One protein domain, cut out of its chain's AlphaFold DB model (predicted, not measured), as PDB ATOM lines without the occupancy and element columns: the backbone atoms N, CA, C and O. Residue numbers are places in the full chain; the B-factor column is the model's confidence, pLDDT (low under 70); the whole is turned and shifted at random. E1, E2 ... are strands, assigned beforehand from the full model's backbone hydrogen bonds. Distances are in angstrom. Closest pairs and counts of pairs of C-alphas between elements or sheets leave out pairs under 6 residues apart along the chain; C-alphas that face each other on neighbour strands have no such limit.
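What this domain is: This is residues 59 to 205, 307 to 349 and 396 to 413 of the 417 residues of an uncharacterized protein of Fragilariopsis cylindrus CCMP1102 (UniProt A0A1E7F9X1). The model is a closed barrel of eight antiparallel strands, E1, E3, E6, E7, E8, E10, E11 and E12, with two short strands, E2 and E9, added at one end of its wall. A separate hairpin, E4 and E5, sits outside the ring beside that same end, near where E11 finishes, and reaches beyond it. The printed part has 208 residues with no named helix and 12 named strands, in order E1 to E12; the class is all strand, although under half of the residues, 95, are in named elements. The whole is compact, with a radius of gyration of the C-alphas of 17.6 A and spans of 53 by 41 by 31 A.

Where its parts are: Find C-alpha 60 at (-20.711, 6.848, 1.784); from there E1, residues 60 to 68, runs 25.7 A to C-alpha 68. Next come E2, residues 73 to 76, and E3, residues 91 to 100, which is 27.7 A long. E4, residues 106 to 111, and E5, residues 125 to 130, follow. At C-alpha 140, (-20.205, 19.048, -12.547), begins E6, residues 140 to 151, 32.5 A long; E7, residues 157 to 168, takes 30.7 A. Then read E8, residues 174 to 179, E9, residues 182 to 185, and, past a cut, E10, residues 314 to 321, 20.2 A long. E11, residues 330 to 338, measures 24.9 A. E12, residues 398 to 406, measures 25.1 A and ends at C-alpha 406, (-25.606, 8.264, 0.491).

How they stand to each other: Start at E1 and go round the barrel: E3 lies on one side of it, with N 65 and O 99 at 2.9 A, and E12 on the other side, with N 64 and O 402 at 2.9 A. E3 is staggered: E1 and E2 lie on one side of it, beside residues 96 to 100 and 91 to 94, and E6 on the other side. In the hairpin of E2 and E3, N 74 and O 93 are 2.9 A apart. Between E3 and E6, look at N 96 and O 142, 2.9 A. E6, E7 and E8 form a meander, each strand the antiparallel neighbour of the one before; see N 145 and O 163, 2.9 A, and N 164 and O 177, 2.9 A. E8 runs on into E9 across a break of 2 residues, at 78 degrees, and E9 pairs with E7, with N 157 and O 185 at 2.8 A. E8 and E10 are antiparallel neighbours, with N 178 and O 317 within hydrogen-bond range at 3.0 A. The hairpin of E10 and E11 has N 316 and O 332 at 2.8 A. E11 and E12, at 162 degrees between their directions, have N 333 and O 403 at 2.9 A. In the hairpin of E4 and E5, N 109 and O 127 are 2.7 A apart; the closest C-alphas of E5 and E11, those of Leu 128 and Ala 338, are 5.5 A apart, while E4 and E11 are only just apart, at 8.5 A.

The domain as a whole: The two C-alphas farthest apart, those of Asp 120 and Gly 327, are 55.8 A from each other. Residues 206 to 306 are not printed, with 21.0 A between C-alphas 205 and 307; residues 350 to 395 are not printed either, with 24.6 A between C-alphas 349 and 396. The links E2 to E3 and E4 to E5 are long. The mean pLDDT of the printed part is 81.7; look for values under 70 at residues 79 to 85, 112 to 123, 154, 187 to 205, 307 to 308 and 341 to 349.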
ATOM      1  N   THR A  59     -22.766   3.067   3.993       92.88
ATOM      2  CA  THR A  59     -23.000   4.493   3.738       92.88
ATOM      3  C   THR A  59     -21.705   5.165   3.303       92.88
ATOM      4  O   THR A  59     -20.625   4.864   3.810       92.88
ATOM      5  N   PHE A  60     -21.813   6.072   2.338       95.50
ATOM      6  CA  PHE A  60     -20.711   6.848   1.784       95.50
ATOM      7  C   PHE A  60     -20.953   8.321   2.077       95.50
ATOM      8  O   PHE A  60     -22.053   8.812   1.852       95.50
ATOM      9  N   THR A  61     -19.929   9.035   2.533       95.81
ATOM     10  CA  THR A  61     -20.008  10.482   2.747       95.81
ATOM     11  C   THR A  61     -19.137  11.201   1.729       95.81
ATOM     12  O   THR A  61     -18.000  10.796   1.483       95.81
ATOM     13  N   ARG A  62     -19.661  12.281   1.143       96.62
ATOM     14  CA  ARG A  62     -18.900  13.172   0.273       96.62
ATOM     15  C   ARG A  62     -19.197  14.637   0.535       96.62
ATOM     16  O   ARG A  62     -20.320  14.991   0.887       96.62
ATOM     17  N   SER A  63     -18.182  15.475   0.346       97.06
ATOM     18  CA  SER A  63     -18.318  16.925   0.376       97.06
ATOM     19  C   SER A  63     -17.917  17.554  -0.953       97.06
ATOM     20  O   SER A  63     -16.938  17.142  -1.580       97.06
ATOM     21  N   TYR A  64     -18.659  18.584  -1.343       97.94
ATOM     22  CA  TYR A  64     -18.386  19.400  -2.518       97.94
ATOM     23  C   TYR A  64     -18.415  20.880  -2.158       97.94
ATOM     24  O   TYR A  64     -18.982  21.288  -1.140       97.94
ATOM     25  N   THR A  65     -17.812  21.699  -3.009       97.50
ATOM     26  CA  THR A  65     -17.932  23.153  -2.945       97.50
ATOM     27  C   THR A  65     -18.546  23.652  -4.238       97.50
ATOM     28  O   THR A  65     -17.960  23.486  -5.300       97.50
ATOM     29  N   ALA A  66     -19.737  24.234  -4.130       97.56
ATOM     30  CA  ALA A  66     -20.434  24.881  -5.225       97.56
ATOM     31  C   ALA A  66     -20.089  26.375  -5.242       97.56
ATOM     32  O   ALA A  66     -20.142  27.038  -4.199       97.56
ATOM     33  N   VAL A  67     -19.727  26.889  -6.414       96.12
ATOM     34  CA  VAL A  67     -19.434  28.308  -6.647       96.12
ATOM     35  C   VAL A  67     -20.430  28.846  -7.668       96.12
ATOM     36  O   VAL A  67     -20.507  28.344  -8.787       96.12
ATOM     37  N   THR A  68     -21.206  29.850  -7.268       94.81
ATOM     38  CA  THR A  68     -22.253  30.477  -8.086       94.81
ATOM     39  C   THR A  68     -21.825  31.895  -8.436       94.81
ATOM     40  O   THR A  68     -21.680  32.735  -7.535       94.81
ATOM     41  N   ALA A  69     -21.624  32.176  -9.725       91.19
ATOM     42  CA  ALA A  69     -21.306  33.525 -10.173       91.19
ATOM     43  C   ALA A  69     -22.559  34.424 -10.152       91.19
ATOM     44  O   ALA A  69     -23.684  33.923 -10.207       91.19
ATOM     45  N   PRO A  70     -22.406  35.761 -10.091       85.12
ATOM     46  CA  PRO A  70     -23.540  36.687 -10.088       85.12
ATOM     47  C   PRO A  70     -24.489  36.525 -11.276       85.12
ATOM     48  O   PRO A  70     -25.700  36.619 -11.084       85.12
ATOM     49  N   LYS A  71     -23.941  36.263 -12.470       87.62
ATOM     50  CA  LYS A  71     -24.705  36.052 -13.709       87.62
ATOM     51  C   LYS A  71     -25.576  34.792 -13.680       87.62
ATOM     52  O   LYS A  71     -26.595  34.739 -14.356       87.62
ATOM     53  N   ASP A  72     -25.219  33.822 -12.839       90.31
ATOM     54  CA  ASP A  72     -25.896  32.526 -12.727       90.31
ATOM     55  C   ASP A  72     -26.968  32.518 -11.622       90.31
ATOM     56  O   ASP A  72     -27.405  31.465 -11.147       90.31
ATOM     57  N   ILE A  73     -27.378  33.706 -11.168       88.81
ATOM     58  CA  ILE A  73     -28.415  33.894 -10.159       88.81
ATOM     59  C   ILE A  73     -29.534  34.725 -10.764       88.81
ATOM     60  O   ILE A  73     -29.354  35.888 -11.113       88.81
ATOM     61  N   THR A  74     -30.733  34.159 -10.787       89.31
ATOM     62  CA  THR A  74     -31.943  34.875 -11.182       89.31
ATOM     63  C   THR A  74     -32.873  34.980  -9.987       89.31
ATOM     64  O   THR A  74     -33.259  33.969  -9.401       89.31
ATOM     65  N   PHE A  75     -33.259  36.199  -9.620       85.75
ATOM     66  CA  PHE A  75     -34.280  36.432  -8.604       85.75
ATOM     67  C   PHE A  75     -35.597  36.800  -9.275       85.75
ATOM     68  O   PHE A  75     -35.656  37.741 -10.060       85.75
ATOM     69  N   VAL A  76     -36.663  36.079  -8.943       86.56
ATOM     70  CA  VAL A  76     -37.992  36.314  -9.502       86.56
ATOM     71  C   VAL A  76     -38.955  36.710  -8.394       86.56
ATOM     72  O   VAL A  76     -39.187  35.979  -7.422       86.56
ATOM     73  N   ASN A  77     -39.548  37.888  -8.568       80.50
ATOM     74  CA  ASN A  77     -40.590  38.394  -7.688       80.50
ATOM     75  C   ASN A  77     -41.892  37.595  -7.859       80.50
ATOM     76  O   ASN A  77     -42.207  37.149  -8.966       80.50
ATOM     77  N   PRO A  78     -42.677  37.406  -6.783       77.19
ATOM     78  CA  PRO A  78     -43.940  36.696  -6.878       77.19
ATOM     79  C   PRO A  78     -44.901  37.452  -7.814       77.19
ATOM     80  O   PRO A  78     -45.028  38.672  -7.701       77.19
ATOM     81  N   PRO A  79     -45.633  36.749  -8.700       65.00
ATOM     82  CA  PRO A  79     -46.520  37.383  -9.680       65.00
ATOM     83  C   PRO A  79     -47.749  38.054  -9.050       65.00
ATOM     84  O   PRO A  79     -48.437  38.826  -9.712       65.00
ATOM     85  N   ASN A  80     -48.054  37.762  -7.782       61.38
ATOM     86  CA  ASN A  80     -49.270  38.220  -7.117       61.38
ATOM     87  C   ASN A  80     -48.928  39.247  -6.028       61.38
ATOM     88  O   ASN A  80     -48.878  38.931  -4.840       61.38
ATOM     89  N   ILE A  81     -48.676  40.489  -6.451       57.62
ATOM     90  CA  ILE A  81     -48.408  41.651  -5.586       57.62
ATOM     91  C   ILE A  81     -49.728  42.128  -4.952       57.62
ATOM     92  O   ILE A  81     -50.162  43.258  -5.153       57.62
ATOM     93  N   GLN A  82     -50.430  41.258  -4.226       60.19
ATOM     94  CA  GLN A  82     -51.578  41.715  -3.432       60.19
ATOM     95  C   GLN A  82     -51.131  42.398  -2.139       60.19
ATOM     96  O   GLN A  82     -51.894  43.168  -1.565       60.19
ATOM     97  N   ASP A  83     -49.884  42.170  -1.716       65.06
ATOM     98  CA  ASP A  83     -49.329  42.779  -0.518       65.06
ATOM     99  C   ASP A  83     -47.854  43.129  -0.757       65.06
ATOM    100  O   ASP A  83     -46.989  42.250  -0.800       65.06
ATOM    101  N   VAL A  84     -47.572  44.426  -0.939       63.75
ATOM    102  CA  VAL A  84     -46.244  44.987  -1.283       63.75
ATOM    103  C   VAL A  84     -45.168  44.578  -0.268       63.75
ATOM    104  O   VAL A  84     -43.981  44.663  -0.552       63.75
ATOM    105  N   PHE A  85     -45.570  44.098   0.909       68.31
ATOM    106  CA  PHE A  85     -44.688  43.731   2.012       68.31
ATOM    107  C   PHE A  85     -44.402  42.230   2.136       68.31
ATOM    108  O   PHE A  85     -43.655  41.839   3.037       68.31
ATOM    109  N   THR A  86     -44.965  41.390   1.262       71.94
ATOM    110  CA  THR A  86     -44.778  39.936   1.326       71.94
ATOM    111  C   THR A  86     -43.913  39.432   0.174       71.94
ATOM    112  O   THR A  86     -44.236  39.586  -0.996       71.94
ATOM    113  N   ILE A  87     -42.802  38.779   0.519       79.38
ATOM    114  CA  ILE A  87     -41.948  38.042  -0.430       79.38
ATOM    115  C   ILE A  87     -42.388  36.577  -0.575       79.38
ATOM    116  O   ILE A  87     -41.659  35.737  -1.092       79.38
ATOM    117  N   GLN A  88     -43.569  36.223  -0.067       85.94
ATOM    118  CA  GLN A  88     -44.065  34.858  -0.166       85.94
ATOM    119  C   GLN A  88     -44.319  34.504  -1.636       85.94
ATOM    120  O   GLN A  88     -44.972  35.244  -2.365       85.94
ATOM    121  N   GLY A  89     -43.791  33.362  -2.070       85.12
ATOM    122  CA  GLY A  89     -43.831  32.936  -3.464       85.12
ATOM    123  C   GLY A  89     -42.717  33.518  -4.336       85.12
ATOM    124  O   GLY A  89     -42.600  33.091  -5.482       85.12
ATOM    125  N   SER A  90     -41.879  34.432  -3.818       87.00
ATOM    126  CA  SER A  90     -40.632  34.796  -4.498       87.00
ATOM    127  C   SER A  90     -39.771  33.551  -4.636       87.00
ATOM    128  O   SER A  90     -39.710  32.740  -3.703       87.00
ATOM    129  N   TYR A  91     -39.049  33.425  -5.733       90.00
ATOM    130  CA  TYR A  91     -38.078  32.356  -5.870       90.00
ATOM    131  C   TYR A  91     -36.791  32.872  -6.485       90.00
ATOM    132  O   TYR A  91     -36.801  33.817  -7.267       90.00
ATOM    133  N   PHE A  92     -35.685  32.241  -6.123       89.56
ATOM    134  CA  PHE A  92     -34.429  32.422  -6.823       89.56
ATOM    135  C   PHE A  92     -34.025  31.112  -7.482       89.56
ATOM    136  O   PHE A  92     -34.300  30.026  -6.962       89.56
ATOM    137  N   ILE A  93     -33.415  31.241  -8.649       93.19
ATOM    138  CA  ILE A  93     -32.788  30.163  -9.392       93.19
ATOM    139  C   ILE A  93     -31.289  30.421  -9.317       93.19
ATOM    140  O   ILE A  93     -30.849  31.552  -9.518       93.19
ATOM    141  N   SER A  94     -30.530  29.391  -8.978       94.44
ATOM    142  CA  SER A  94     -29.072  29.445  -8.943       94.44
ATOM    143  C   SER A  94     -28.501  28.302  -9.757       94.44
ATOM    144  O   SER A  94     -29.007  27.182  -9.661       94.44
ATOM    145  N   PHE A  95     -27.428  28.574 -10.486       96.31
ATOM    146  CA  PHE A  95     -26.634  27.578 -11.191       96.31
ATOM    147  C   PHE A  95     -25.160  27.730 -10.803       96.31
ATOM    148  O   PHE A  95     -24.622  28.833 -10.783       96.31
ATOM    149  N   ALA A  96     -24.518  26.641 -10.396       97.00
ATOM    150  CA  ALA A  96     -23.189  26.674  -9.801       97.00
ATOM    151  C   ALA A  96     -22.293  25.577 -10.375       97.00
ATOM    152  O   ALA A  96     -22.757  24.462 -10.611       97.00
ATOM    153  N   GLY A  97     -20.998  25.864 -10.500       97.69
ATOM    154  CA  GLY A  97     -19.985  24.837 -10.740       97.69
ATOM    155  C   GLY A  97     -19.640  24.100  -9.450       97.69
ATOM    156  O   GLY A  97     -19.552  24.717  -8.384       97.69
ATOM    157  N   VAL A  98     -19.448  22.785  -9.533       97.88
ATOM    158  CA  VAL A  98     -19.173  21.907  -8.391       97.88
ATOM    159  C   VAL A  98     -17.722  21.462  -8.413       97.88
ATOM    160  O   VAL A  98     -17.259  20.832  -9.354       97.88
ATOM    161  N   PHE A  99     -17.016  21.717  -7.319       97.44
ATOM    162  CA  PHE A  99     -15.592  21.434  -7.196       97.44
ATOM    163  C   PHE A  99     -15.302  20.586  -5.968       97.44
ATOM    164  O   PHE A  99     -16.080  20.518  -5.006       97.44
ATOM    165  N   ARG A 100     -14.126  19.956  -5.961       95.62
ATOM    166  CA  ARG A 100     -13.598  19.349  -4.739       95.62
ATOM    167  C   ARG A 100     -13.347  20.434  -3.692       95.62
ATOM    168  O   ARG A 100     -12.704  21.440  -3.990       95.62
ATOM    169  N   THR A 101     -13.770  20.193  -2.451       93.75
ATOM    170  CA  THR A 101     -13.640  21.161  -1.348       93.75
ATOM    171  C   THR A 101     -12.206  21.639  -1.118       93.75
ATOM    172  O   THR A 101     -11.995  22.822  -0.886       93.75
ATOM    173  N   SER A 102     -11.214  20.759  -1.262       93.25
ATOM    174  CA  SER A 102      -9.795  21.102  -1.102       93.25
ATOM    175  C   SER A 102      -9.189  21.902  -2.262       93.25
ATOM    176  O   SER A 102      -8.043  22.333  -2.167       93.25
ATOM    177  N   SER A 103      -9.921  22.094  -3.365       94.44
ATOM    178  CA  SER A 103      -9.432  22.856  -4.522       94.44
ATOM    179  C   SER A 103      -9.790  24.342  -4.490       94.44
ATOM    180  O   SER A 103      -9.163  25.118  -5.203       94.44
ATOM    181  N   ILE A 104     -10.747  24.747  -3.648       94.06
ATOM    182  CA  ILE A 104     -11.176  26.142  -3.515       94.06
ATOM    183  C   ILE A 104     -10.517  26.762  -2.283       94.06
ATOM    184  O   ILE A 104     -10.868  26.448  -1.145       94.06
ATOM    185  N   GLU A 105      -9.575  27.674  -2.513       93.88
ATOM    186  CA  GLU A 105      -8.965  28.490  -1.463       93.88
ATOM    187  C   GLU A 105      -9.796  29.765  -1.260       93.88
ATOM    188  O   GLU A 105      -9.939  30.570  -2.180       93.88
ATOM    189  N   LEU A 106     -10.344  29.951  -0.056       91.94
ATOM    190  CA  LEU A 106     -11.058  31.173   0.313       91.94
ATOM    191  C   LEU A 106     -10.088  32.186   0.918       91.94
ATOM    192  O   LEU A 106      -9.452  31.914   1.937       91.94
ATOM    193  N   VAL A 107     -10.031  33.373   0.326       91.56
ATOM    194  CA  VAL A 107      -9.208  34.493   0.775       91.56
ATOM    195  C   VAL A 107     -10.094  35.658   1.231       91.56
ATOM    196  O   VAL A 107     -11.139  35.927   0.628       91.56
ATOM    197  N   PRO A 108      -9.722  36.365   2.310       88.56
ATOM    198  CA  PRO A 108     -10.369  37.619   2.665       88.56
ATOM    199  C   PRO A 108     -10.218  38.629   1.522       88.56
ATOM    200  O   PRO A 108      -9.104  38.967   1.137       88.56
ATOM    201  N   THR A 109     -11.341  39.102   1.000       83.94
ATOM    202  CA  THR A 109     -11.446  40.055  -0.103       83.94
ATOM    203  C   THR A 109     -12.317  41.217   0.343       83.94
ATOM    204  O   THR A 109     -13.299  41.039   1.071       83.94
ATOM    205  N   ILE A 110     -11.919  42.419  -0.048       80.62
ATOM    206  CA  ILE A 110     -12.675  43.633   0.225       80.62
ATOM    207  C   ILE A 110     -13.664  43.813  -0.921       80.62
ATOM    208  O   ILE A 110     -13.241  43.893  -2.068       80.62
ATOM    209  N   ILE A 111     -14.959  43.853  -0.616       73.69
ATOM    210  CA  ILE A 111     -15.985  44.199  -1.601       73.69
ATOM    211  C   ILE A 111     -16.508  45.594  -1.279       73.69
ATOM    212  O   ILE A 111     -17.029  45.833  -0.183       73.69
ATOM    213  N   GLY A 112     -16.359  46.501  -2.244       66.56
ATOM    214  CA  GLY A 112     -16.907  47.848  -2.175       66.56
ATOM    215  C   GLY A 112     -18.425  47.809  -2.338       66.56
ATOM    216  O   GLY A 112     -18.943  47.308  -3.332       66.56
ATOM    217  N   ILE A 113     -19.154  48.334  -1.354       63.75
ATOM    218  CA  ILE A 113     -20.620  48.514  -1.421       63.75
ATOM    219  C   ILE A 113     -20.962  49.916  -1.978       63.75
ATOM    220  O   ILE A 113     -22.130  50.242  -2.183       63.75
ATOM    221  N   GLY A 114     -19.936  50.738  -2.239       53.75
ATOM    222  CA  GLY A 114     -20.049  52.175  -2.495       53.75
ATOM    223  C   GLY A 114     -20.983  52.584  -3.621       53.75
ATOM    224  O   GLY A 114     -21.649  53.604  -3.500       53.75
ATOM    225  N   ASP A 115     -21.132  51.762  -4.657       49.88
ATOM    226  CA  ASP A 115     -21.931  52.158  -5.820       49.88
ATOM    227  C   ASP A 115     -23.448  51.926  -5.647       49.88
ATOM    228  O   ASP A 115     -24.259  52.436  -6.413       49.88
ATOM    229  N   LEU A 116     -23.875  51.172  -4.622       55.59
ATOM    230  CA  LEU A 116     -25.287  50.789  -4.457       55.59
ATOM    231  C   LEU A 116     -26.083  51.642  -3.460       55.59
ATOM    232  O   LEU A 116     -27.312  51.539  -3.446       55.59
ATOM    233  N   LEU A 117     -25.434  52.440  -2.607       54.25
ATOM    234  CA  LEU A 117     -26.113  53.112  -1.486       54.25
ATOM    235  C   LEU A 117     -26.049  54.646  -1.474       54.25
ATOM    236  O   LEU A 117     -26.591  55.222  -0.541       54.25
ATOM    237  N   PHE A 118     -25.497  55.312  -2.498       55.25
ATOM    238  CA  PHE A 118     -25.436  56.789  -2.618       55.25
ATOM    239  C   PHE A 118     -24.849  57.545  -1.403       55.25
ATOM    240  O   PHE A 118     -24.905  58.772  -1.368       55.25
ATOM    241  N   ASP A 119     -24.279  56.834  -0.431       56.94
ATOM    242  CA  ASP A 119     -23.606  57.395   0.734       56.94
ATOM    243  C   ASP A 119     -22.097  57.374   0.472       56.94
ATOM    244  O   ASP A 119     -21.495  56.304   0.366       56.94
ATOM    245  N   ASP A 120     -21.479  58.558   0.433       58.81
ATOM    246  CA  ASP A 120     -20.020  58.755   0.325       58.81
ATOM    247  C   ASP A 120     -19.226  58.068   1.466       58.81
ATOM    248  O   ASP A 120     -18.005  57.936   1.392       58.81
ATOM    249  N   ASP A 121     -19.912  57.588   2.511       60.06
ATOM    250  CA  ASP A 121     -19.345  56.889   3.671       60.06
ATOM    251  C   ASP A 121     -19.445  55.348   3.591       60.06
ATOM    252  O   ASP A 121     -19.209  54.652   4.587       60.06
ATOM    253  N   ALA A 122     -19.813  54.778   2.438       59.41
ATOM    254  CA  ALA A 122     -19.965  53.334   2.274       59.41
ATOM    255  C   ALA A 122     -18.652  52.582   2.563       59.41
ATOM    256  O   ALA A 122     -17.707  52.577   1.777       59.41
ATOM    257  N   GLN A 123     -18.608  51.924   3.722       64.06
ATOM    258  CA  GLN A 123     -17.432  51.189   4.170       64.06
ATOM    259  C   GLN A 123     -17.257  49.882   3.398       64.06
ATOM    260  O   GLN A 123     -18.168  49.060   3.299       64.06
ATOM    261  N   ASP A 124     -16.030  49.682   2.935       70.38
ATOM    262  CA  ASP A 124     -15.485  48.429   2.432       70.38
ATOM    263  C   ASP A 124     -15.782  47.244   3.365       70.38
ATOM    264  O   ASP A 124     -15.439  47.252   4.554       70.38
ATOM    265  N   GLN A 125     -16.394  46.184   2.828       72.62
ATOM    266  CA  GLN A 125     -16.696  44.982   3.601       72.62
ATOM    267  C   GLN A 125     -15.655  43.891   3.338       72.62
ATOM    268  O   GLN A 125     -15.534  43.380   2.227       72.62
ATOM    269  N   LEU A 126     -14.954  43.452   4.391       77.75
ATOM    270  CA  LEU A 126     -14.077  42.279   4.323       77.75
ATOM    271  C   LEU A 126     -14.901  40.985   4.402       77.75
ATOM    272  O   LEU A 126     -15.372  40.604   5.487       77.75
ATOM    273  N   VAL A 127     -15.032  40.291   3.274       82.62
ATOM    274  CA  VAL A 127     -15.714  38.995   3.127       82.62
ATOM    275  C   VAL A 127     -14.747  37.914   2.651       82.62
ATOM    276  O   VAL A 127     -13.679  38.212   2.140       82.62
ATOM    277  N   LEU A 128     -15.089  36.640   2.836       87.56
ATOM    278  CA  LEU A 128     -14.342  35.557   2.195       87.56
ATOM    279  C   LEU A 128     -14.818  35.428   0.750       87.56
ATOM    280  O   LEU A 128     -16.021  35.431   0.521       87.56
ATOM    281  N   GLN A 129     -13.894  35.303  -0.194       90.62
ATOM    282  CA  GLN A 129     -14.161  35.018  -1.604       90.62
ATOM    283  C   GLN A 129     -13.146  33.980  -2.086       90.62
ATOM    284  O   GLN A 129     -12.072  33.863  -1.491       90.62
ATOM    285  N   PRO A 130     -13.461  33.172  -3.106       91.56
ATOM    286  CA  PRO A 130     -12.463  32.290  -3.678       91.56
ATOM    287  C   PRO A 130     -11.350  33.127  -4.311       91.56
ATOM    288  O   PRO A 130     -11.600  34.168  -4.910       91.56
ATOM    289  N   LYS A 131     -10.109  32.665  -4.165       90.56
ATOM    290  CA  LYS A 131      -8.925  33.334  -4.716       90.56
ATOM    291  C   LYS A 131      -8.993  33.514  -6.232       90.56
ATOM    292  O   LYS A 131      -8.491  34.499  -6.756       90.56
ATOM    293  N   THR A 132      -9.591  32.544  -6.912       88.00
ATOM    294  CA  THR A 132      -9.909  32.576  -8.336       88.00
ATOM    295  C   THR A 132     -11.323  32.041  -8.513       88.00
ATOM    296  O   THR A 132     -11.731  31.122  -7.800       88.00
ATOM    297  N   ILE A 133     -12.085  32.622  -9.438       87.75
ATOM    298  CA  ILE A 133     -13.388  32.081  -9.833       87.75
ATOM    299  C   ILE A 133     -13.108  30.994 -10.877       87.75
ATOM    300  O   ILE A 133     -12.657  31.329 -11.972       87.75
ATOM    301  N   PRO A 134     -13.306  29.706 -10.553       90.25
ATOM    302  CA  PRO A 134     -13.031  28.633 -11.499       90.25
ATOM    303  C   PRO A 134     -14.044  28.632 -12.646       90.25
ATOM    304  O   PRO A 134     -15.213  28.978 -12.458       90.25
ATOM    305  N   SER A 135     -13.613  28.168 -13.819       91.62
ATOM    306  CA  SER A 135     -14.527  27.866 -14.921       91.62
ATOM    307  C   SER A 135     -15.474  26.731 -14.530       91.62
ATOM    308  O   SER A 135     -15.036  25.716 -13.980       91.62
ATOM    309  N   ILE A 136     -16.762  26.890 -14.828       91.44
ATOM    310  CA  ILE A 136     -17.768  25.848 -14.611       91.44
ATOM    311  C   ILE A 136     -17.524  24.708 -15.609       91.44
ATOM    312  O   ILE A 136     -17.301  24.956 -16.791       91.44
ATOM    313  N   ASP A 137     -17.539  23.472 -15.110       91.56
ATOM    314  CA  ASP A 137     -17.540  22.252 -15.917       91.56
ATOM    315  C   ASP A 137     -18.991  21.764 -16.030       91.56
ATOM    316  O   ASP A 137     -19.636  21.531 -15.004       91.56
ATOM    317  N   ASP A 138     -19.503  21.623 -17.252       92.62
ATOM    318  CA  ASP A 138     -20.890  21.214 -17.516       92.62
ATOM    319  C   ASP A 138     -21.206  19.809 -16.974       92.62
ATOM    320  O   ASP A 138     -22.360  19.500 -16.664       92.62
ATOM    321  N   ASP A 139     -20.183  18.971 -16.777       95.38
ATOM    322  CA  ASP A 139     -20.322  17.655 -16.153       95.38
ATOM    323  C   ASP A 139     -20.547  17.741 -14.632       95.38
ATOM    324  O   ASP A 139     -20.985  16.765 -14.015       95.38
ATOM    325  N   PHE A 140     -20.217  18.871 -14.000       97.31
ATOM    326  CA  PHE A 140     -20.205  19.048 -12.547       97.31
ATOM    327  C   PHE A 140     -20.925  20.326 -12.139       97.31
ATOM    328  O   PHE A 140     -20.321  21.360 -11.840       97.31
ATOM    329  N   THR A 141     -22.246  20.221 -12.066       97.94
ATOM    330  CA  THR A 141     -23.127  21.365 -11.857       97.94
ATOM    331  C   THR A 141     -24.041  21.151 -10.657       97.94
ATOM    332  O   THR A 141     -24.419  20.035 -10.297       97.94
ATOM    333  N   PHE A 142     -24.370  22.250  -9.990       97.94
ATOM    334  CA  PHE A 142     -25.329  22.301  -8.900       97.94
ATOM    335  C   PHE A 142     -26.305  23.429  -9.191       97.94
ATOM    336  O   PHE A 142     -25.995  24.610  -9.030       97.94
ATOM    337  N   GLY A 143     -27.475  23.049  -9.684       96.81
ATOM    338  CA  GLY A 143     -28.544  23.962 -10.047       96.81
ATOM    339  C   GLY A 143     -29.742  23.778  -9.136       96.81
ATOM    340  O   GLY A 143     -29.944  22.707  -8.571       96.81
ATOM    341  N   GLY A 144     -30.570  24.802  -8.979       96.06
ATOM    342  CA  GLY A 144     -31.842  24.614  -8.302       96.06
ATOM    343  C   GLY A 144     -32.696  25.856  -8.181       96.06
ATOM    344  O   GLY A 144     -32.274  26.978  -8.461       96.06
ATOM    345  N   LYS A 145     -33.928  25.629  -7.732       95.62
ATOM    346  CA  LYS A 145     -34.922  26.663  -7.465       95.62
ATOM    347  C   LYS A 145     -35.303  26.643  -5.998       95.62
ATOM    348  O   LYS A 145     -35.870  25.667  -5.506       95.62
ATOM    349  N   CYS A 146     -35.102  27.771  -5.333       93.19
ATOM    350  CA  CYS A 146     -35.508  28.002  -3.957       93.19
ATOM    351  C   CYS A 146     -36.668  28.984  -3.899       93.19
ATOM    352  O   CYS A 146     -36.553  30.124  -4.332       93.19
ATOM    353  N   THR A 147     -37.787  28.550  -3.331       92.94
ATOM    354  CA  THR A 147     -38.997  29.359  -3.174       92.94
ATOM    355  C   THR A 147     -39.189  29.740  -1.714       92.94
ATOM    356  O   THR A 147     -39.162  28.880  -0.830       92.94
ATOM    357  N   THR A 148     -39.444  31.018  -1.457       91.06
ATOM    358  CA  THR A 148     -39.872  31.514  -0.148       91.06
ATOM    359  C   THR A 148     -41.302  31.054   0.110       91.06
ATOM    360  O   THR A 148     -42.252  31.562  -0.484       91.06
ATOM    361  N   THR A 149     -41.480  30.084   1.003       89.69
ATOM    362  CA  THR A 149     -42.801  29.513   1.313       89.69
ATOM    363  C   THR A 149     -43.547  30.311   2.374       89.69
ATOM    364  O   THR A 149     -44.773  30.253   2.434       89.69
ATOM    365  N   ASN A 150     -42.828  31.073   3.200       87.62
ATOM    366  CA  ASN A 150     -43.408  31.977   4.184       87.62
ATOM    367  C   ASN A 150     -42.442  33.135   4.463       87.62
ATOM    368  O   ASN A 150     -41.256  32.912   4.731       87.62
ATOM    369  N   GLY A 151     -42.953  34.362   4.427       83.50
ATOM    370  CA  GLY A 151     -42.216  35.573   4.774       83.50
ATOM    371  C   GLY A 151     -43.076  36.498   5.630       83.50
ATOM    372  O   GLY A 151     -44.287  36.571   5.439       83.50
ATOM    373  N   LYS A 152     -42.457  37.189   6.595       78.75
ATOM    374  CA  LYS A 152     -43.162  38.121   7.501       78.75
ATOM    375  C   LYS A 152     -43.068  39.576   7.056       78.75
ATOM    376  O   LYS A 152     -43.950  40.369   7.356       78.75
ATOM    377  N   THR A 153     -41.950  39.933   6.436       73.25
ATOM    378  CA  THR A 153     -41.644  41.290   5.978       73.25
ATOM    379  C   THR A 153     -40.979  41.209   4.607       73.25
ATOM    380  O   THR A 153     -40.658  40.114   4.144       73.25
ATOM    381  N   LEU A 154     -40.675  42.366   4.013       68.50
ATOM    382  CA  LEU A 154     -39.894  42.494   2.773       68.50
ATOM    383  C   LEU A 154     -38.566  41.725   2.772       68.50
ATOM    384  O   LEU A 154     -38.009  41.456   1.716       68.50
ATOM    385  N   THR A 155     -38.020  41.427   3.948       71.19
ATOM    386  CA  THR A 155     -36.690  40.829   4.090       71.19
ATOM    387  C   THR A 155     -36.711  39.595   4.978       71.19
ATOM    388  O   THR A 155     -35.786  38.797   4.938       71.19
ATOM    389  N   GLN A 156     -37.735  39.420   5.815       83.12
ATOM    390  CA  GLN A 156     -37.785  38.320   6.765       83.12
ATOM    391  C   GLN A 156     -38.385  37.071   6.119       83.12
ATOM    392  O   GLN A 156     -39.606  36.946   6.009       83.12
ATOM    393  N   ILE A 157     -37.514  36.128   5.776       84.12
ATOM    394  CA  ILE A 157     -37.849  34.776   5.340       84.12
ATOM    395  C   ILE A 157     -38.049  33.916   6.593       84.12
ATOM    396  O   ILE A 157     -37.180  33.873   7.463       84.12
ATOM    397  N   ILE A 158     -39.213  33.270   6.710       88.44
ATOM    398  CA  ILE A 158     -39.541  32.338   7.806       88.44
ATOM    399  C   ILE A 158     -39.373  30.883   7.354       88.44
ATOM    400  O   ILE A 158     -39.105  29.991   8.163       88.44
ATOM    401  N   SER A 159     -39.575  30.613   6.069       90.12
ATOM    402  CA  SER A 159     -39.330  29.295   5.502       90.12
ATOM    403  C   SER A 159     -39.088  29.365   4.007       90.12
ATOM    404  O   SER A 159     -39.632  30.224   3.308       90.12
ATOM    405  N   HIS A 160     -38.300  28.412   3.521       92.31
ATOM    406  CA  HIS A 160     -38.073  28.187   2.103       92.31
ATOM    407  C   HIS A 160     -38.232  26.702   1.781       92.31
ATOM    408  O   HIS A 160     -38.187  25.842   2.663       92.31
ATOM    409  N   SER A 161     -38.394  26.414   0.499       94.62
ATOM    410  CA  SER A 161     -38.243  25.080  -0.066       94.62
ATOM    411  C   SER A 161     -37.419  25.179  -1.338       94.62
ATOM    412  O   SER A 161     -37.739  25.990  -2.208       94.62
ATOM    413  N   CYS A 162     -36.402  24.346  -1.445       96.31
ATOM    414  CA  CYS A 162     -35.477  24.279  -2.553       96.31
ATOM    415  C   CYS A 162     -35.520  22.894  -3.191       96.31
ATOM    416  O   CYS A 162     -35.521  21.877  -2.494       96.31
ATOM    417  N   PHE A 163     -35.530  22.885  -4.517       97.44
ATOM    418  CA  PHE A 163     -35.283  21.704  -5.331       97.44
ATOM    419  C   PHE A 163     -33.967  21.932  -6.057       97.44
ATOM    420  O   PHE A 163     -33.838  22.949  -6.742       97.44
ATOM    421  N   TYR A 164     -33.013  21.031  -5.862       97.94
ATOM    422  CA  TYR A 164     -31.708  21.090  -6.503       97.94
ATOM    423  C   TYR A 164     -31.452  19.838  -7.325       97.94
ATOM    424  O   TYR A 164     -31.837  18.744  -6.913       97.94
ATOM    425  N   ASP A 165     -30.709  20.017  -8.405       98.12
ATOM    426  CA  ASP A 165     -30.131  18.958  -9.210       98.12
ATOM    427  C   ASP A 165     -28.608  19.076  -9.092       98.12
ATOM    428  O   ASP A 165     -28.011  20.106  -9.424       98.12
ATOM    429  N   LEU A 166     -27.983  18.037  -8.537       98.19
ATOM    430  CA  LEU A 166     -26.532  17.915  -8.428       98.19
ATOM    431  C   LEU A 166     -26.046  16.917  -9.479       98.19
ATOM    432  O   LEU A 166     -26.138  15.707  -9.262       98.19
ATOM    433  N   CYS A 167     -25.545  17.415 -10.601       98.25
ATOM    434  CA  CYS A 167     -25.039  16.595 -11.695       98.25
ATOM    435  C   CYS A 167     -23.538  16.352 -11.524       98.25
ATOM    436  O   CYS A 167     -22.780  17.270 -11.206       98.25
ATOM    437  N   LEU A 168     -23.123  15.089 -11.642       97.19
ATOM    438  CA  LEU A 168     -21.773  14.645 -11.300       97.19
ATOM    439  C   LEU A 168     -21.233  13.677 -12.358       97.19
ATOM    440  O   LEU A 168     -21.538  12.481 -12.327       97.19
ATOM    441  N   GLY A 169     -20.373  14.188 -13.233       92.81
ATOM    442  CA  GLY A 169     -19.685  13.459 -14.300       92.81
ATOM    443  C   GLY A 169     -20.401  13.460 -15.653       92.81
ATOM    444  O   GLY A 169     -19.806  13.002 -16.622       92.81
ATOM    445  N   SER A 170     -21.647  13.931 -15.715       94.25
ATOM    446  CA  SER A 170     -22.430  14.112 -16.942       94.25
ATOM    447  C   SER A 170     -23.674  14.957 -16.631       94.25
ATOM    448  O   SER A 170     -24.253  14.788 -15.551       94.25
ATOM    449  N   PRO A 171     -24.173  15.777 -17.575       94.50
ATOM    450  CA  PRO A 171     -25.423  16.525 -17.414       94.50
ATOM    451  C   PRO A 171     -26.674  15.635 -17.285       94.50
ATOM    452  O   PRO A 171     -27.742  16.123 -16.927       94.50
ATOM    453  N   THR A 172     -26.581  14.333 -17.582       96.31
ATOM    454  CA  THR A 172     -27.700  13.384 -17.420       96.31
ATOM    455  C   THR A 172     -27.657  12.608 -16.105       96.31
ATOM    456  O   THR A 172     -28.655  11.990 -15.721       96.31
ATOM    457  N   ASP A 173     -26.507  12.603 -15.432       97.38
ATOM    458  CA  ASP A 173     -26.264  11.863 -14.197       97.38
ATOM    459  C   ASP A 173     -26.402  12.818 -13.012       97.38
ATOM    460  O   ASP A 173     -25.419  13.374 -12.523       97.38
ATOM    461  N   CYS A 174     -27.638  13.009 -12.544       98.25
ATOM    462  CA  CYS A 174     -27.957  13.990 -11.514       98.25
ATOM    463  C   CYS A 174     -28.592  13.353 -10.280       98.25
ATOM    464  O   CYS A 174     -29.316  12.358 -10.345       98.25
ATOM    465  N   VAL A 175     -28.302  13.942  -9.128       98.31
ATOM    466  CA  VAL A 175     -28.913  13.631  -7.843       98.31
ATOM    467  C   VAL A 175     -29.939  14.717  -7.544       98.31
ATOM    468  O   VAL A 175     -29.582  15.885  -7.391       98.31
ATOM    469  N   ASN A 176     -31.206  14.325  -7.426       98.31
ATOM    470  CA  ASN A 176     -32.317  15.249  -7.226       98.31
ATOM    471  C   ASN A 176     -32.573  15.397  -5.728       98.31
ATOM    472  O   ASN A 176     -32.871  14.424  -5.023       98.31
ATOM    473  N   ILE A 177     -32.472  16.620  -5.232       98.19
ATOM    474  CA  ILE A 177     -32.417  16.934  -3.809       98.19
ATOM    475  C   ILE A 177     -33.572  17.862  -3.462       98.19
ATOM    476  O   ILE A 177     -33.814  18.871  -4.122       98.19
ATOM    477  N   TYR A 178     -34.258  17.546  -2.369       97.62
ATOM    478  CA  TYR A 178     -35.167  18.476  -1.720       97.62
ATOM    479  C   TYR A 178     -34.569  18.947  -0.408       97.62
ATOM    480  O   TYR A 178     -34.205  18.140   0.451       97.62
ATOM    481  N   ALA A 179     -34.514  20.258  -0.232       95.12
ATOM    482  CA  ALA A 179     -34.056  20.873   0.997       95.12
ATOM    483  C   ALA A 179     -35.019  21.992   1.385       95.12
ATOM    484  O   ALA A 179     -35.432  22.798   0.557       95.12
ATOM    485  N   GLY A 180     -35.428  22.045   2.642       88.75
ATOM    486  CA  GLY A 180     -36.410  23.032   3.061       88.75
ATOM    487  C   GLY A 180     -36.608  22.997   4.554       88.75
ATOM    488  O   GLY A 180     -36.852  21.946   5.144       88.75
ATOM    489  N   THR A 181     -36.510  24.163   5.177       85.25
ATOM    490  CA  THR A 181     -36.699  24.294   6.617       85.25
ATOM    491  C   THR A 181     -37.466  25.557   6.965       85.25
ATOM    492  O   THR A 181     -37.633  26.484   6.166       85.25
ATOM    493  N   ARG A 182     -37.960  25.579   8.203       86.69
ATOM    494  CA  ARG A 182     -38.386  26.811   8.860       86.69
ATOM    495  C   ARG A 182     -37.173  27.410   9.552       86.69
ATOM    496  O   ARG A 182     -36.581  26.769  10.413       86.69
ATOM    497  N   PHE A 183     -36.838  28.636   9.200       81.25
ATOM    498  CA  PHE A 183     -35.726  29.386   9.759       81.25
ATOM    499  C   PHE A 183     -36.083  30.865   9.691       81.25
ATOM    500  O   PHE A 183     -36.710  31.324   8.747       81.25
ATOM    501  N   ASN A 184     -35.723  31.619  10.722       82.38
ATOM    502  CA  ASN A 184     -35.995  33.047  10.765       82.38
ATOM    503  C   ASN A 184     -34.756  33.798  10.280       82.38
ATOM    504  O   ASN A 184     -33.841  34.037  11.064       82.38
ATOM    505  N   PHE A 185     -34.732  34.155   9.001       81.38
ATOM    506  CA  PHE A 185     -33.624  34.870   8.383       81.38
ATOM    507  C   PHE A 185     -34.081  36.214   7.850       81.38
ATOM    508  O   PHE A 185     -35.150  36.338   7.262       81.38
ATOM    509  N   SER A 186     -33.267  37.241   8.064       79.31
ATOM    510  CA  SER A 186     -33.517  38.565   7.516       79.31
ATOM    511  C   SER A 186     -32.179  39.185   7.126       79.31
ATOM    512  O   SER A 186     -31.430  39.580   8.019       79.31
ATOM    513  N   PRO A 187     -31.865  39.273   5.821       65.88
ATOM    514  CA  PRO A 187     -30.564  39.736   5.357       65.88
ATOM    515  C   PRO A 187     -30.329  41.220   5.672       65.88
ATOM    516  O   PRO A 187     -29.188  41.648   5.728       65.88
ATOM    517  N   ILE A 188     -31.396  41.993   5.926       67.25
ATOM    518  CA  ILE A 188     -31.336  43.442   6.209       67.25
ATOM    519  C   ILE A 188     -31.648  43.756   7.684       67.25
ATOM    520  O   ILE A 188     -31.811  44.913   8.056       67.25
ATOM    521  N   LYS A 189     -31.750  42.757   8.576       57.72
ATOM    522  CA  LYS A 189     -31.783  43.065  10.015       57.72
ATOM    523  C   LYS A 189     -30.382  43.472  10.454       57.72
ATOM    524  O   LYS A 189     -29.591  42.647  10.895       57.72
ATOM    525  N   ILE A 190     -30.111  44.766  10.341       52.22
ATOM    526  CA  ILE A 190     -29.016  45.430  11.035       52.22
ATOM    527  C   ILE A 190     -29.391  45.371  12.518       52.22
ATOM    528  O   ILE A 190     -30.192  46.169  13.004       52.22
ATOM    529  N   GLU A 191     -28.908  44.360  13.241       49.28
ATOM    530  CA  GLU A 191     -29.039  44.351  14.695       49.28
ATOM    531  C   GLU A 191     -28.185  45.496  15.246       49.28
ATOM    532  O   GLU A 191     -26.984  45.355  15.458       49.28
ATOM    533  N   THR A 192     -28.812  46.642  15.504       46.16
ATOM    534  CA  THR A 192     -28.168  47.866  16.006       46.16
ATOM    535  C   THR A 192     -27.517  47.718  17.385       46.16
ATOM    536  O   THR A 192     -26.961  48.683  17.892       46.16
ATOM    537  N   ASN A 193     -27.554  46.539  18.019       38.78
ATOM    538  CA  ASN A 193     -27.068  46.371  19.391       38.78
ATOM    539  C   ASN A 193     -26.456  45.010  19.739       38.78
ATOM    540  O   ASN A 193     -26.222  44.738  20.919       38.78
ATOM    541  N   ARG A 194     -26.161  44.140  18.769       38.88
ATOM    542  CA  ARG A 194     -25.439  42.897  19.067       38.88
ATOM    543  C   ARG A 194     -24.399  42.607  18.000       38.88
ATOM    544  O   ARG A 194     -24.711  42.152  16.908       38.88
ATOM    545  N   ALA A 195     -23.135  42.803  18.370       33.22
ATOM    546  CA  ALA A 195     -22.009  42.156  17.715       33.22
ATOM    547  C   ALA A 195     -22.094  40.640  17.976       33.22
ATOM    548  O   ALA A 195     -21.389  40.090  18.821       33.22
ATOM    549  N   TYR A 196     -23.026  39.959  17.309       36.19
ATOM    550  CA  TYR A 196     -23.019  38.509  17.237       36.19
ATOM    551  C   TYR A 196     -21.924  38.099  16.259       36.19
ATOM    552  O   TYR A 196     -21.967  38.425  15.076       36.19
ATOM    553  N   PHE A 197     -20.956  37.339  16.760       34.84
ATOM    554  CA  PHE A 197     -19.992  36.583  15.966       34.84
ATOM    555  C   PHE A 197     -20.699  35.441  15.204       34.84
ATOM    556  O   PHE A 197     -20.406  34.265  15.408       34.84
ATOM    557  N   ALA A 198     -21.663  35.757  14.338       34.19
ATOM    558  CA  ALA A 198     -22.240  34.813  13.391       34.19
ATOM    559  C   ALA A 198     -21.331  34.776  12.156       34.19
ATOM    560  O   ALA A 198     -21.491  35.557  11.225       34.19
ATOM    561  N   GLY A 199     -20.307  33.921  12.183       33.81
ATOM    562  CA  GLY A 199     -19.462  33.709  11.002       33.81
ATOM    563  C   GLY A 199     -18.137  32.992  11.236       33.81
ATOM    564  O   GLY A 199     -17.608  32.415  10.302       33.81
ATOM    565  N   LEU A 200     -17.611  32.950  12.464       35.69
ATOM    566  CA  LEU A 200     -16.395  32.164  12.741       35.69
ATOM    567  C   LEU A 200     -16.683  30.692  13.073       35.69
ATOM    568  O   LEU A 200     -15.786  29.867  12.961       35.69
ATOM    569  N   GLN A 201     -17.922  30.342  13.440       35.75
ATOM    570  CA  GLN A 201     -18.293  28.956  13.771       35.75
ATOM    571  C   GLN A 201     -18.667  28.099  12.548       35.75
ATOM    572  O   GLN A 201     -18.593  26.880  12.637       35.75
ATOM    573  N   ASN A 202     -18.998  28.712  11.403       39.78
ATOM    574  CA  ASN A 202     -19.300  27.989  10.156       39.78
ATOM    575  C   ASN A 202     -18.087  27.840   9.225       39.78
ATOM    576  O   ASN A 202     -18.205  27.228   8.164       39.78
ATOM    577  N   ASN A 203     -16.903  28.304   9.640       37.53
ATOM    578  CA  ASN A 203     -15.636  27.985   8.977       37.53
ATOM    579  C   ASN A 203     -15.208  26.555   9.320       37.53
ATOM    580  O   ASN A 203     -14.079  26.329   9.748       37.53
ATOM    581  N   GLY A 204     -16.135  25.602   9.185       36.03
ATOM    582  CA  GLY A 204     -15.931  24.195   9.464       36.03
ATOM    583  C   GLY A 204     -14.681  23.710   8.751       36.03
ATOM    584  O   GLY A 204     -14.710  23.409   7.554       36.03
ATOM    585  N   ASN A 205     -13.599  23.614   9.520       36.41
ATOM    586  CA  ASN A 205     -12.447  22.767   9.266       36.41
ATOM    587  C   ASN A 205     -12.852  21.314   9.557       36.41
ATOM    588  O   ASN A 205     -12.252  20.629  10.378       36.41
ATOM    589  N   ARG A 307     -21.052  43.043   8.547       62.16
ATOM    590  CA  ARG A 307     -21.164  41.837   7.733       62.16
ATOM    591  C   ARG A 307     -22.627  41.448   7.599       62.16
ATOM    592  O   ARG A 307     -23.300  41.244   8.610       62.16
ATOM    593  N   PHE A 308     -23.100  41.288   6.366       69.38
ATOM    594  CA  PHE A 308     -24.393  40.652   6.131       69.38
ATOM    595  C   PHE A 308     -24.382  39.240   6.740       69.38
ATOM    596  O   PHE A 308     -23.396  38.512   6.572       69.38
ATOM    597  N   PRO A 309     -25.438  38.830   7.466       76.56
ATOM    598  CA  PRO A 309     -25.520  37.481   8.001       76.56
ATOM    599  C   PRO A 309     -25.634  36.483   6.846       76.56
ATOM    600  O   PRO A 309     -26.406  36.693   5.911       76.56
ATOM    601  N   LEU A 310     -24.867  35.395   6.911       83.00
ATOM    602  CA  LEU A 310     -25.020  34.279   5.979       83.00
ATOM    603  C   LEU A 310     -26.331  33.538   6.292       83.00
ATOM    604  O   LEU A 310     -26.712  33.449   7.468       83.00
ATOM    605  N   PRO A 311     -27.020  32.984   5.282       83.12
ATOM    606  CA  PRO A 311     -28.124  32.068   5.522       83.12
ATOM    607  C   PRO A 311     -27.679  30.925   6.450       83.12
ATOM    608  O   PRO A 311     -26.540  30.457   6.341       83.12
ATOM    609  N   PRO A 312     -28.542  30.459   7.370       86.19
ATOM    610  CA  PRO A 312     -28.225  29.279   8.166       86.19
ATOM    611  C   PRO A 312     -28.063  28.061   7.255       86.19
ATOM    612  O   PRO A 312     -28.618  28.030   6.154       86.19
ATOM    613  N   SER A 313     -27.339  27.046   7.728       89.69
ATOM    614  CA  SER A 313     -27.348  25.757   7.046       89.69
ATOM    615  C   SER A 313     -28.743  25.147   7.095       89.69
ATOM    616  O   SER A 313     -29.507  25.381   8.041       89.69
ATOM    617  N   PHE A 314     -29.097  24.388   6.066       89.88
ATOM    618  CA  PHE A 314     -30.383  23.709   6.033       89.88
ATOM    619  C   PHE A 314     -30.243  22.281   5.493       89.88
ATOM    620  O   PHE A 314     -29.733  22.081   4.387       89.88
ATOM    621  N   PRO A 315     -30.740  21.286   6.248       95.06
ATOM    622  CA  PRO A 315     -30.736  19.903   5.815       95.06
ATOM    623  C   PRO A 315     -31.770  19.645   4.715       95.06
ATOM    624  O   PRO A 315     -32.800  20.318   4.594       95.06
ATOM    625  N   GLY A 316     -31.510  18.589   3.961       96.00
ATOM    626  CA  GLY A 316     -32.372  18.031   2.937       96.00
ATOM    627  C   GLY A 316     -32.168  16.527   2.788       96.00
ATOM    628  O   GLY A 316     -31.470  15.876   3.571       96.00
ATOM    629  N   PHE A 317     -32.795  15.965   1.765       97.62
ATOM    630  CA  PHE A 317     -32.665  14.560   1.403       97.62
ATOM    631  C   PHE A 317     -32.724  14.387  -0.116       97.62
ATOM    632  O   PHE A 317     -33.343  15.188  -0.822       97.62
ATOM    633  N   CYS A 318     -32.098  13.323  -0.616       97.56
ATOM    634  CA  CYS A 318     -32.249  12.923  -2.010       97.56
ATOM    635  C   CYS A 318     -33.649  12.345  -2.234       97.56
ATOM    636  O   CYS A 318     -34.036  11.388  -1.559       97.56
ATOM    637  N   ILE A 319     -34.393  12.890  -3.195       97.00
ATOM    638  CA  ILE A 319     -35.658  12.303  -3.661       97.00
ATOM    639  C   ILE A 319     -35.377  11.138  -4.623       97.00
ATOM    640  O   ILE A 319     -36.172  10.206  -4.735       97.00
ATOM    641  N   GLY A 320     -34.234  11.180  -5.303       96.81
ATOM    642  CA  GLY A 320     -33.772  10.146  -6.215       96.81
ATOM    643  C   GLY A 320     -32.623  10.663  -7.066       96.81
ATOM    644  O   GLY A 320     -31.978  11.651  -6.718       96.81
ATOM    645  N   GLY A 321     -32.385  10.005  -8.191       97.25
ATOM    646  CA  GLY A 321     -31.399  10.441  -9.167       97.25
ATOM    647  C   GLY A 321     -31.714   9.909 -10.556       97.25
ATOM    648  O   GLY A 321     -32.542   9.003 -10.725       97.25
ATOM    649  N   THR A 322     -31.064  10.500 -11.543       97.44
ATOM    650  CA  THR A 322     -31.126  10.134 -12.955       97.44
ATOM    651  C   THR A 322     -29.834   9.438 -13.377       97.44
ATOM    652  O   THR A 322     -28.818   9.498 -12.678       97.44
ATOM    653  N   GLY A 323     -29.896   8.720 -14.501       96.06
ATOM    654  CA  GLY A 323     -28.744   8.026 -15.070       96.06
ATOM    655  C   GLY A 323     -28.055   7.102 -14.062       96.06
ATOM    656  O   GLY A 323     -28.691   6.218 -13.478       96.06
ATOM    657  N   ARG A 324     -26.760   7.320 -13.827       95.12
ATOM    658  CA  ARG A 324     -25.937   6.517 -12.905       95.12
ATOM    659  C   ARG A 324     -26.376   6.574 -11.441       95.12
ATOM    660  O   ARG A 324     -26.049   5.651 -10.698       95.12
ATOM    661  N   TYR A 325     -27.119   7.604 -11.033       96.88
ATOM    662  CA  TYR A 325     -27.581   7.787  -9.651       96.88
ATOM    663  C   TYR A 325     -29.028   7.331  -9.435       96.88
ATOM    664  O   TYR A 325     -29.671   7.686  -8.444       96.88
ATOM    665  N   HIS A 326     -29.573   6.528 -10.351       96.31
ATOM    666  CA  HIS A 326     -30.902   5.962 -10.177       96.31
ATOM    667  C   HIS A 326     -31.017   5.176  -8.856       96.31
ATOM    668  O   HIS A 326     -30.173   4.345  -8.517       96.31
ATOM    669  N   GLY A 327     -32.079   5.445  -8.090       95.25
ATOM    670  CA  GLY A 327     -32.332   4.797  -6.798       95.25
ATOM    671  C   GLY A 327     -31.424   5.251  -5.646       95.25
ATOM    672  O   GLY A 327     -31.428   4.604  -4.592       95.25
ATOM    673  N   ILE A 328     -30.660   6.337  -5.814       96.56
ATOM    674  CA  ILE A 328     -29.868   6.917  -4.727       96.56
ATOM    675  C   ILE A 328     -30.772   7.380  -3.578       96.56
ATOM    676  O   ILE A 328     -31.814   8.007  -3.773       96.56
ATOM    677  N   LYS A 329     -30.349   7.070  -2.356       96.69
ATOM    678  CA  LYS A 329     -30.908   7.582  -1.106       96.69
ATOM    679  C   LYS A 329     -29.797   8.301  -0.375       96.69
ATOM    680  O   LYS A 329     -28.705   7.752  -0.230       96.69
ATOM    681  N   CYS A 330     -30.071   9.511   0.088       97.19
ATOM    682  CA  CYS A 330     -29.080  10.281   0.814       97.19
ATOM    683  C   CYS A 330     -29.704  11.258   1.809       97.19
ATOM    684  O   CYS A 330     -30.846  11.696   1.631       97.19
ATOM    685  N   SER A 331     -28.919  11.640   2.812       97.44
ATOM    686  CA  SER A 331     -29.075  12.907   3.522       97.44
ATOM    687  C   SER A 331     -28.166  13.964   2.899       97.44
ATOM    688  O   SER A 331     -27.081  13.660   2.400       97.44
ATOM    689  N   PHE A 332     -28.630  15.207   2.933       96.88
ATOM    690  CA  PHE A 332     -27.965  16.361   2.348       96.88
ATOM    691  C   PHE A 332     -27.914  17.492   3.377       96.88
ATOM    692  O   PHE A 332     -28.882  17.700   4.108       96.88
ATOM    693  N   ASP A 333     -26.816  18.234   3.423       96.44
ATOM    694  CA  ASP A 333     -26.706  19.485   4.172       96.44
ATOM    695  C   ASP A 333     -25.970  20.526   3.327       96.44
ATOM    696  O   ASP A 333     -24.965  20.215   2.677       96.44
ATOM    697  N   LEU A 334     -26.478  21.757   3.329       94.75
ATOM    698  CA  LEU A 334     -25.919  22.872   2.574       94.75
ATOM    699  C   LEU A 334     -25.558  24.012   3.515       94.75
ATOM    700  O   LEU A 334     -26.391  24.498   4.281       94.75
ATOM    701  N   ILE A 335     -24.315  24.475   3.413       93.88
ATOM    702  CA  ILE A 335     -23.769  25.555   4.232       93.88
ATOM    703  C   ILE A 335     -23.266  26.663   3.314       93.88
ATOM    704  O   ILE A 335     -22.388  26.432   2.488       93.88
ATOM    705  N   THR A 336     -23.773  27.882   3.485       92.50
ATOM    706  CA  THR A 336     -23.222  29.052   2.783       92.50
ATOM    707  C   THR A 336     -22.001  29.561   3.550       92.50
ATOM    708  O   THR A 336     -22.106  29.850   4.741       92.50
ATOM    709  N   VAL A 337     -20.845  29.643   2.888       91.50
ATOM    710  CA  VAL A 337     -19.554  30.031   3.494       91.50
ATOM    711  C   VAL A 337     -19.119  31.427   3.052       91.50
ATOM    712  O   VAL A 337     -18.549  32.177   3.841       91.50
ATOM    713  N   ALA A 338     -19.432  31.795   1.812       87.88
ATOM    714  CA  ALA A 338     -19.221  33.133   1.279       87.88
ATOM    715  C   ALA A 338     -20.471  33.607   0.542       87.88
ATOM    716  O   ALA A 338     -21.206  32.801  -0.032       87.88
ATOM    717  N   GLN A 339     -20.699  34.917   0.563       80.06
ATOM    718  CA  GLN A 339     -21.795  35.553  -0.155       80.06
ATOM    719  C   GLN A 339     -21.329  36.839  -0.832       80.06
ATOM    720  O   GLN A 339     -20.367  37.472  -0.390       80.06
ATOM    721  N   ARG A 340     -22.066  37.206  -1.878       72.75
ATOM    722  CA  ARG A 340     -21.953  38.472  -2.604       72.75
ATOM    723  C   ARG A 340     -22.345  39.684  -1.754       72.75
ATOM    724  O   ARG A 340     -23.048  39.548  -0.747       72.75
ATOM    725  N   SER A 341     -21.941  40.870  -2.210       60.62
ATOM    726  CA  SER A 341     -22.528  42.139  -1.761       60.62
ATOM    727  C   SER A 341     -24.011  42.212  -2.189       60.62
ATOM    728  O   SER A 341     -24.450  41.406  -3.027       60.62
ATOM    729  N   PRO A 342     -24.839  43.063  -1.548       56.09
ATOM    730  CA  PRO A 342     -26.292  42.944  -1.614       56.09
ATOM    731  C   PRO A 342     -26.797  42.950  -3.058       56.09
ATOM    732  O   PRO A 342     -26.286  43.664  -3.914       56.09
ATOM    733  N   PHE A 343     -27.802  42.112  -3.321       53.97
ATOM    734  CA  PHE A 343     -28.431  41.988  -4.632       53.97
ATOM    735  C   PHE A 343     -28.819  43.370  -5.167       53.97
ATOM    736  O   PHE A 343     -29.666  44.039  -4.564       53.97
ATOM    737  N   SER A 344     -28.247  43.775  -6.306       41.50
ATOM    738  CA  SER A 344     -28.840  44.840  -7.112       41.50
ATOM    739  C   SER A 344     -30.282  44.425  -7.363       41.50
ATOM    740  O   SER A 344     -30.537  43.361  -7.926       41.50
ATOM    741  N   ARG A 345     -31.238  45.213  -6.868       42.78
ATOM    742  CA  ARG A 345     -32.654  45.000  -7.170       42.78
ATOM    743  C   ARG A 345     -32.889  45.416  -8.619       42.78
ATOM    744  O   ARG A 345     -33.487  46.456  -8.871       42.78
ATOM    745  N   THR A 346     -32.394  44.643  -9.573       40.44
ATOM    746  CA  THR A 346     -32.876  44.728 -10.946       40.44
ATOM    747  C   THR A 346     -34.274  44.126 -10.941       40.44
ATOM    748  O   THR A 346     -34.481  42.921 -10.805       40.44
ATOM    749  N   PHE A 347     -35.272  45.007 -10.932       39.19
ATOM    750  CA  PHE A 347     -36.675  44.632 -11.036       39.19
ATOM    751  C   PHE A 347     -36.979  44.292 -12.494       39.19
ATOM    752  O   PHE A 347     -37.608  45.084 -13.190       39.19
ATOM    753  N   ASP A 348     -36.559  43.118 -12.958       37.44
ATOM    754  CA  ASP A 348     -37.052  42.613 -14.235       37.44
ATOM    755  C   ASP A 348     -38.466  42.075 -14.030       37.44
ATOM    756  O   ASP A 348     -38.706  40.979 -13.525       37.44
ATOM    757  N   THR A 349     -39.445  42.912 -14.370       42.69
ATOM    758  CA  THR A 349     -40.866  42.546 -14.383       42.69
ATOM    759  C   THR A 349     -41.264  41.778 -15.644       42.69
ATOM    760  O   THR A 349     -42.434  41.431 -15.798       42.69
ATOM    761  N   GLY A 396     -18.697  39.846  -6.012       83.50
ATOM    762  CA  GLY A 396     -18.374  38.610  -5.309       83.50
ATOM    763  C   GLY A 396     -19.247  37.440  -5.760       83.50
ATOM    764  O   GLY A 396     -20.280  37.604  -6.404       83.50
ATOM    765  N   VAL A 397     -18.847  36.227  -5.397       91.00
ATOM    766  CA  VAL A 397     -19.591  34.997  -5.694       91.00
ATOM    767  C   VAL A 397     -20.270  34.448  -4.439       91.00
ATOM    768  O   VAL A 397     -19.947  34.818  -3.303       91.00
ATOM    769  N   ILE A 398     -21.231  33.546  -4.635       92.00
ATOM    770  CA  ILE A 398     -21.769  32.722  -3.549       92.00
ATOM    771  C   ILE A 398     -20.968  31.421  -3.507       92.00
ATOM    772  O   ILE A 398     -20.812  30.753  -4.528       92.00
ATOM    773  N   VAL A 399     -20.480  31.048  -2.322       95.00
ATOM    774  CA  VAL A 399     -19.797  29.765  -2.105       95.00
ATOM    775  C   VAL A 399     -20.570  28.939  -1.093       95.00
ATOM    776  O   VAL A 399     -20.776  29.362   0.051       95.00
ATOM    777  N   GLN A 400     -20.958  27.738  -1.505       95.88
ATOM    778  CA  GLN A 400     -21.711  26.788  -0.696       95.88
ATOM    779  C   GLN A 400     -20.928  25.484  -0.540       95.88
ATOM    780  O   GLN A 400     -20.401  24.937  -1.504       95.88
ATOM    781  N   LYS A 401     -20.848  24.964   0.685       96.69
ATOM    782  CA  LYS A 401     -20.372  23.607   0.956       96.69
ATOM    783  C   LYS A 401     -21.567  22.668   1.019       96.69
ATOM    784  O   LYS A 401     -22.521  22.929   1.749       96.69
ATOM    785  N   ILE A 402     -21.482  21.585   0.262       97.38
ATOM    786  CA  ILE A 402     -22.498  20.542   0.164       97.38
ATOM    787  C   ILE A 402     -21.944  19.300   0.845       97.38
ATOM    788  O   ILE A 402     -20.857  18.850   0.489       97.38
ATOM    789  N   PHE A 403     -22.687  18.732   1.787       97.69
ATOM    790  CA  PHE A 403     -22.360  17.470   2.444       97.69
ATOM    791  C   PHE A 403     -23.444  16.450   2.126       97.69
ATOM    792  O   PHE A 403     -24.623  16.695   2.369       97.69
ATOM    793  N   ILE A 404     -23.050  15.301   1.583       97.56
ATOM    794  CA  ILE A 404     -23.964  14.227   1.201       97.56
ATOM    795  C   ILE A 404     -23.534  12.945   1.887       97.56
ATOM    796  O   ILE A 404     -22.366  12.574   1.835       97.56
ATOM    797  N   THR A 405     -24.484  12.252   2.512       97.44
ATOM    798  CA  THR A 405     -24.295  10.874   2.972       97.44
ATOM    799  C   THR A 405     -25.289   9.973   2.259       97.44
ATOM    800  O   THR A 405     -26.491  10.130   2.450       97.44
ATOM    801  N   SER A 406     -24.806   9.057   1.426       96.94
ATOM    802  CA  SER A 406     -25.606   8.264   0.491       96.94
ATOM    803  C   SER A 406     -25.327   6.765   0.571       96.94
ATOM    804  O   SER A 406     -24.273   6.325   1.022       96.94
ATOM    805  N   ASN A 407     -26.270   5.964   0.078       95.44
ATOM    806  CA  ASN A 407     -26.103   4.518  -0.122       95.44
ATOM    807  C   ASN A 407     -25.317   4.161  -1.403       95.44
ATOM    808  O   ASN A 407     -25.034   2.993  -1.656       95.44
ATOM    809  N   GLN A 408     -24.988   5.154  -2.232       95.00
ATOM    810  CA  GLN A 408     -24.173   5.013  -3.440       95.00
ATOM    811  C   GLN A 408     -22.935   5.902  -3.335       95.00
ATOM    812  O   GLN A 408     -23.005   6.998  -2.777       95.00
ATOM    813  N   ARG A 409     -21.801   5.448  -3.875       95.38
ATOM    814  CA  ARG A 409     -20.567   6.239  -3.911       95.38
ATOM    815  C   ARG A 409     -20.668   7.307  -4.999       95.38
ATOM    816  O   ARG A 409     -20.901   6.978  -6.156       95.38
ATOM    817  N   LEU A 410     -20.436   8.560  -4.620       96.12
ATOM    818  CA  LEU A 410     -20.387   9.692  -5.546       96.12
ATOM    819  C   LEU A 410     -18.937   9.977  -5.995       96.12
ATOM    820  O   LEU A 410     -18.004   9.755  -5.208       96.12
ATOM    821  N   PRO A 411     -18.710  10.455  -7.236       96.25
ATOM    822  CA  PRO A 411     -17.374  10.745  -7.753       96.25
ATOM    823  C   PRO A 411     -16.738  11.955  -7.061       96.25
ATOM    824  O   PRO A 411     -17.376  12.684  -6.295       96.25
ATOM    825  N   LEU A 412     -15.440  12.164  -7.282       95.25
ATOM    826  CA  LEU A 412     -14.773  13.403  -6.877       95.25
ATOM    827  C   LEU A 412     -15.216  14.537  -7.797       95.25
ATOM    828  O   LEU A 412     -15.323  14.333  -9.003       95.25
ATOM    829  N   GLY A 413     -15.431  15.723  -7.226       94.06
ATOM    830  CA  GLY A 413     -15.548  16.930  -8.035       94.06
ATOM    831  C   GLY A 413     -14.213  17.254  -8.721       94.06
ATOM    832  O   GLY A 413     -13.152  16.880  -8.197       94.06
TER     833      GLY A 413